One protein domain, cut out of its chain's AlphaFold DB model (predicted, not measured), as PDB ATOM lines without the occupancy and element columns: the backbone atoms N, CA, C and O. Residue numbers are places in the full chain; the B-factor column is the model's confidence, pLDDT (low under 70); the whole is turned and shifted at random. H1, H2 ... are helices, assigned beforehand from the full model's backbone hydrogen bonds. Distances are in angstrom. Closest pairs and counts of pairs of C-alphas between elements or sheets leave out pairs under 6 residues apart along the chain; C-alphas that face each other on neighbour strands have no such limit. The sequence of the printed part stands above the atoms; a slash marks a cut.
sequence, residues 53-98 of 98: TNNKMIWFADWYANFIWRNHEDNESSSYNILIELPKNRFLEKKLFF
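What this domain is: This is residues 53 to 98 of the 98 residues of an uncharacterized protein of Flavobacterium pectinovorum (UniProt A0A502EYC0). What shape does the model show? One long helix, H1, has a short helix, H2, packed steeply tilted on its later part, and from H2 a tail with no named element, residues 85 to 98, folds back. The first part of H1 sticks out, residues 56 to 62, together with residues 53 to 55 before it. How is it made up? The printed part has 46 residues with two named helices, H1 then H2, and no named strand; the class is all helix. How tightly is it gathered? It is only just loose, close to compact, with a radius of gyration of the C-alphas of 11.5 A and spans of 34 by 25 by 21 A.

How they stand to each other: How does H1, residues 56 to 73, stand to H2, residues 78 to 84? They touch, H1 with residues 67 to 71 alone, and the closest C-alphas, those of Phe 67 and Tyr 80, are 5.2 A apart. Their lines stand at a steep tilt of 67 degrees, opposite ways. What do the backbones show? In H1 and H2 every O i to N i+4 pair is within hydrogen-bond range.

Where its parts are: Where is H1? It begins at C-alpha 56 at (451.132, 436.879, 482.263) and measures 25.3 A to C-alpha 73 at (435.310, 417.184, 483.637). Where does H2 end? It ends at C-alpha 84 at (431.310, 433.811, 481.839), 10.4 A from C-alpha 78.

The domain as a whole: How large is it? The two C-alphas farthest apart, those of Asn 54 and Phe 98, are 36.4 A apart. Is the printed part unbroken? It has no cut, and the link from H1 to H2 is tight. Where is confidence low? The mean pLDDT of the printed part is 75.4, and residues 88 to 98 are under 70.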
ATOM      1  N   THR A  53     457.382 432.159 482.629       76.44
ATOM      2  CA  THR A  53     457.859 432.780 483.879       76.44
ATOM      3  C   THR A  53     457.691 434.300 483.911       76.44
ATOM      4  O   THR A  53     457.472 434.860 484.981       76.44
ATOM      5  N   ASN A  54     457.737 434.955 482.747       74.81
ATOM      6  CA  ASN A  54     457.582 436.405 482.617       74.81
ATOM      7  C   ASN A  54     456.375 436.827 481.761       74.81
ATOM      8  O   ASN A  54     456.187 438.021 481.529       74.81
ATOM      9  N   ASN A  55     455.543 435.888 481.298       79.50
ATOM     10  CA  ASN A  55     454.426 436.183 480.404       79.50
ATOM     11  C   ASN A  55     453.072 435.889 481.069       79.50
ATOM     12  O   ASN A  55     452.563 434.768 481.054       79.50
ATOM     13  N   LYS A  56     452.450 436.945 481.606       81.56
ATOM     14  CA  LYS A  56     451.132 436.879 482.263       81.56
ATOM     15  C   LYS A  56     450.009 436.432 481.326       81.56
ATOM     16  O   LYS A  56     449.020 435.887 481.805       81.56
ATOM     17  N   MET A  57     450.142 436.651 480.016       78.75
ATOM     18  CA  MET A  57     449.133 436.209 479.048       78.75
ATOM     19  C   MET A  57     449.150 434.691 478.891       78.75
ATOM     20  O   MET A  57     448.093 434.083 478.771       78.75
ATOM     21  N   ILE A  58     450.329 434.071 478.987       79.75
ATOM     22  CA  ILE A  58     450.456 432.611 479.000       79.75
ATOM     23  C   ILE A  58     449.830 432.032 480.272       79.75
ATOM     24  O   ILE A  58     449.083 431.061 480.194       79.75
ATOM     25  N   TRP A  59     450.053 432.657 481.434       82.00
ATOM     26  CA  TRP A  59     449.386 432.241 482.679       82.00
ATOM     27  C   TRP A  59     447.871 432.350 482.580       82.00
ATOM     28  O   TRP A  59     447.152 431.453 483.006       82.00
ATOM     29  N   PHE A  60     447.389 433.447 481.999       82.50
ATOM     30  CA  PHE A  60     445.966 433.647 481.796       82.50
ATOM     31  C   PHE A  60     445.371 432.586 480.864       82.50
ATOM     32  O   PHE A  60     444.314 432.047 481.174       82.50
ATOM     33  N   ALA A  61     446.047 432.252 479.760       81.69
ATOM     34  CA  ALA A  61     445.602 431.202 478.846       81.69
ATOM     35  C   ALA A  61     445.523 429.826 479.537       81.69
ATOM     36  O   ALA A  61     444.548 429.102 479.344       81.69
ATOM     37  N   ASP A  62     446.505 429.499 480.380       81.81
ATOM     38  CA  ASP A  62     446.540 428.252 481.156       81.81
ATOM     39  C   ASP A  62     445.405 428.190 482.195       81.81
ATOM     40  O   ASP A  62     444.676 427.203 482.288       81.81
ATOM     41  N   TRP A  63     445.170 429.289 482.921       84.88
ATOM     42  CA  TRP A  63     444.027 429.415 483.832       84.88
ATOM     43  C   TRP A  63     442.693 429.300 483.108       84.88
ATOM     44  O   TRP A  63     441.818 428.573 483.569       84.88
ATOM     45  N   TYR A  64     442.548 429.976 481.970       83.38
ATOM     46  CA  TYR A  64     441.342 429.911 481.156       83.38
ATOM     47  C   TYR A  64     441.049 428.466 480.741       83.38
ATOM     48  O   TYR A  64     439.961 427.961 481.011       83.38
ATOM     49  N   ALA A  65     442.037 427.770 480.169       82.94
ATOM     50  CA  ALA A  65     441.899 426.370 479.776       82.94
ATOM     51  C   ALA A  65     441.505 425.476 480.964       82.94
ATOM     52  O   ALA A  65     440.595 424.654 480.842       82.94
ATOM     53  N   ASN A  66     442.126 425.685 482.127       85.06
ATOM     54  CA  ASN A  66     441.805 424.948 483.344       85.06
ATOM     55  C   ASN A  66     440.374 425.223 483.840       85.06
ATOM     56  O   ASN A  66     439.677 424.298 484.243       85.06
ATOM     57  N   PHE A  67     439.892 426.468 483.790       87.25
ATOM     58  CA  PHE A  67     438.525 426.797 484.210       87.25
ATOM     59  C   PHE A  67     437.475 426.114 483.333       87.25
ATOM     60  O   PHE A  67     436.504 425.574 483.862       87.25
ATOM     61  N   ILE A  68     437.691 426.090 482.013       83.62
ATOM     62  CA  ILE A  68     436.837 425.347 481.079       83.62
ATOM     63  C   ILE A  68     436.885 423.847 481.402       83.62
ATOM     64  O   ILE A  68     435.840 423.218 481.559       83.62
ATOM     65  N   TRP A  69     438.087 423.278 481.543       84.75
ATOM     66  CA  TRP A  69     438.278 421.850 481.813       84.75
ATOM     67  C   TRP A  69     437.586 421.408 483.108       84.75
ATOM     68  O   TRP A  69     436.810 420.459 483.084       84.75
ATOM     69  N   ARG A  70     437.770 422.137 484.216       82.00
ATOM     70  CA  ARG A  70     437.136 421.814 485.509       82.00
ATOM     71  C   ARG A  70     435.612 421.868 485.456       82.00
ATOM     72  O   ARG A  70     434.952 421.036 486.070       82.00
ATOM     73  N   ASN A  71     435.047 422.798 484.690       87.38
ATOM     74  CA  ASN A  71     433.602 422.863 484.505       87.38
ATOM     75  C   ASN A  71     433.055 421.643 483.745       87.38
ATOM     76  O   ASN A  71     431.977 421.160 484.074       87.38
ATOM     77  N   HIS A  72     433.787 421.149 482.741       83.56
ATOM     78  CA  HIS A  72     433.343 420.023 481.912       83.56
ATOM     79  C   HIS A  72     433.659 418.642 482.503       83.56
ATOM     80  O   HIS A  72     432.856 417.730 482.335       83.56
ATOM     81  N   GLU A  73     434.793 418.487 483.187       82.44
ATOM     82  CA  GLU A  73     435.310 417.184 483.637       82.44
ATOM     83  C   GLU A  73     435.182 416.969 485.154       82.44
ATOM     84  O   GLU A  73     435.042 415.835 485.603       82.44
ATOM     85  N   ASP A  74     435.195 418.043 485.951       82.50
ATOM     86  CA  ASP A  74     435.204 417.984 487.427       82.50
ATOM     87  C   ASP A  74     433.883 418.496 488.044       82.50
ATOM     88  O   ASP A  74     433.744 418.569 489.262       82.50
ATOM     89  N   ASN A  75     432.897 418.871 487.209       82.88
ATOM     90  CA  ASN A  75     431.650 419.556 487.603       82.88
ATOM     91  C   ASN A  75     431.872 420.793 488.498       82.88
ATOM     92  O   ASN A  75     430.969 421.216 489.223       82.88
ATOM     93  N   GLU A  76     433.065 421.392 488.446       84.94
ATOM     94  CA  GLU A  76     433.430 422.502 489.313       84.94
ATOM     95  C   GLU A  76     433.332 423.828 488.562       84.94
ATOM     96  O   GLU A  76     434.249 424.268 487.864       84.94
ATOM     97  N   SER A  77     432.177 424.476 488.712       86.06
ATOM     98  CA  SER A  77     431.803 425.651 487.921       86.06
ATOM     99  C   SER A  77     432.165 426.988 488.569       86.06
ATOM    100  O   SER A  77     431.948 428.022 487.949       86.06
ATOM    101  N   SER A  78     432.712 427.034 489.789       86.38
ATOM    102  CA  SER A  78     432.938 428.305 490.504       86.38
ATOM    103  C   SER A  78     433.811 429.294 489.718       86.38
ATOM    104  O   SER A  78     433.436 430.448 489.519       86.38
ATOM    105  N   SER A  79     434.953 428.825 489.213       84.50
ATOM    106  CA  SER A  79     435.899 429.646 488.443       84.50
ATOM    107  C   SER A  79     435.384 429.936 487.031       84.50
ATOM    108  O   SER A  79     435.609 431.017 486.491       84.50
ATOM    109  N   TYR A  80     434.638 428.994 486.453       84.12
ATOM    110  CA  TYR A  80     433.981 429.157 485.159       84.12
ATOM    111  C   TYR A  80     432.847 430.191 485.205       84.12
ATOM    112  O   TYR A  80     432.710 430.999 484.293       84.12
ATOM    113  N   ASN A  81     432.082 430.245 486.295       85.56
ATOM    114  CA  ASN A  81     431.007 431.220 486.482       85.56
ATOM    115  C   ASN A  81     431.553 432.655 486.517       85.56
ATOM    116  O   ASN A  81     431.011 433.537 485.859       85.56
ATOM    117  N   ILE A  82     432.690 432.868 487.188       83.25
ATOM    118  CA  ILE A  82     433.394 434.161 487.183       83.25
ATOM    119  C   ILE A  82     433.834 434.533 485.760       83.25
ATOM    120  O   ILE A  82     433.755 435.692 485.356       83.25
ATOM    121  N   LEU A  83     434.291 433.550 484.984       80.94
ATOM    122  CA  LEU A  83     434.751 433.753 483.616       80.94
ATOM    123  C   LEU A  83     433.611 434.171 482.671       80.94
ATOM    124  O   LEU A  83     433.785 435.112 481.899       80.94
ATOM    125  N   ILE A  84     432.451 433.512 482.730       81.06
ATOM    126  CA  ILE A  84     431.310 433.811 481.839       81.06
ATOM    127  C   ILE A  84     430.590 435.122 482.186       81.06
ATOM    128  O   ILE A  84     429.859 435.655 481.345       81.06
ATOM    129  N   GLU A  85     430.789 435.637 483.401       81.38
ATOM    130  CA  GLU A  85     430.348 436.973 483.812       81.38
ATOM    131  C   GLU A  85     431.213 438.086 483.199       81.38
ATOM    132  O   GLU A  85     430.776 439.238 483.121       81.38
ATOM    133  N   LEU A  86     432.419 437.766 482.708       75.81
ATOM    134  CA  LEU A  86     433.245 438.737 482.001       75.81
ATOM    135  C   LEU A  86     432.597 439.140 480.663       75.81
ATOM    136  O   LEU A  86     431.922 438.341 480.008       75.81
ATOM    137  N   PRO A  87     432.833 440.378 480.190       72.62
ATOM    138  CA  PRO A  87     432.260 440.856 478.938       72.62
ATOM    139  C   PRO A  87     432.592 439.941 477.737       72.62
ATOM    140  O   PRO A  87     433.739 439.848 477.290       72.62
ATOM    141  N   LYS A  88     431.557 439.293 477.174       63.97
ATOM    142  CA  LYS A  88     431.648 438.318 476.059       63.97
ATOM    143  C   LYS A  88     432.213 438.891 474.758       63.97
ATOM    144  O   LYS A  88     432.625 438.163 473.863       63.97
ATOM    145  N   ASN A  89     432.270 440.209 474.633       63.50
ATOM    146  CA  ASN A  89     432.942 440.881 473.527       63.50
ATOM    147  C   ASN A  89     434.461 440.626 473.506       63.50
ATOM    148  O   ASN A  89     435.068 440.822 472.455       63.50
ATOM    149  N   ARG A  90     435.068 440.120 474.590       59.56
ATOM    150  CA  ARG A  90     436.508 439.807 474.648       59.56
ATOM    151  C   ARG A  90     436.876 438.352 474.353       59.56
ATOM    152  O   ARG A  90     438.014 438.107 473.974       59.56
ATOM    153  N   PHE A  91     435.936 437.413 474.459       62.09
ATOM    154  CA  PHE A  91     436.219 435.978 474.346       62.09
ATOM    155  C   PHE A  91     435.293 435.320 473.324       62.09
ATOM    156  O   PHE A  91     434.110 435.647 473.252       62.09
ATOM    157  N   LEU A  92     435.828 434.419 472.499       58.88
ATOM    158  CA  LEU A  92     435.025 433.615 471.582       58.88
ATOM    159  C   LEU A  92     435.226 432.140 471.910       58.88
ATOM    160  O   LEU A  92     436.257 431.561 471.582       58.88
ATOM    161  N   GLU A  93     434.218 431.537 472.523       57.84
ATOM    162  CA  GLU A  93     434.175 430.095 472.728       57.84
ATOM    163  C   GLU A  93     433.593 429.443 471.479       57.84
ATOM    164  O   GLU A  93     432.462 429.718 471.070       57.84
ATOM    165  N   LYS A  94     434.384 428.583 470.839       53.12
ATOM    166  CA  LYS A  94     433.902 427.709 469.775       53.12
ATOM    167  C   LYS A  94     433.826 426.311 470.373       53.12
ATOM    168  O   LYS A  94     434.848 425.792 470.813       53.12
ATOM    169  N   LYS A  95     432.631 425.713 470.396       48.38
ATOM    170  CA  LYS A  95     432.494 424.290 470.728       48.38
ATOM    171  C   LYS A  95     433.423 423.504 469.809       48.38
ATOM    172  O   LYS A  95     433.311 423.632 468.588       48.38
ATOM    173  N   LEU A  96     434.350 422.749 470.391       44.50
ATOM    174  CA  LEU A  96     435.290 421.967 469.596       44.50
ATOM    175  C   LEU A  96     434.616 420.735 468.989       44.50
ATOM    176  O   LEU A  96     434.952 420.413 467.860       44.50
ATOM    177  N   PHE A  97     433.598 420.148 469.625       40.47
ATOM    178  CA  PHE A  97     432.751 419.100 469.044       40.47
ATOM    179  C   PHE A  97     431.345 419.124 469.691       40.47
ATOM    180  O   PHE A  97     431.231 419.498 470.854       40.47
ATOM    181  N   PHE A  98     430.328 418.809 468.871       38.44
ATOM    182  CA  PHE A  98     428.886 418.548 469.118       38.44
ATOM    183  C   PHE A  98     428.247 419.107 470.418       38.44
ATOM    184  O   PHE A  98     428.428 418.514 471.498       38.44
TER     185      PHE A  98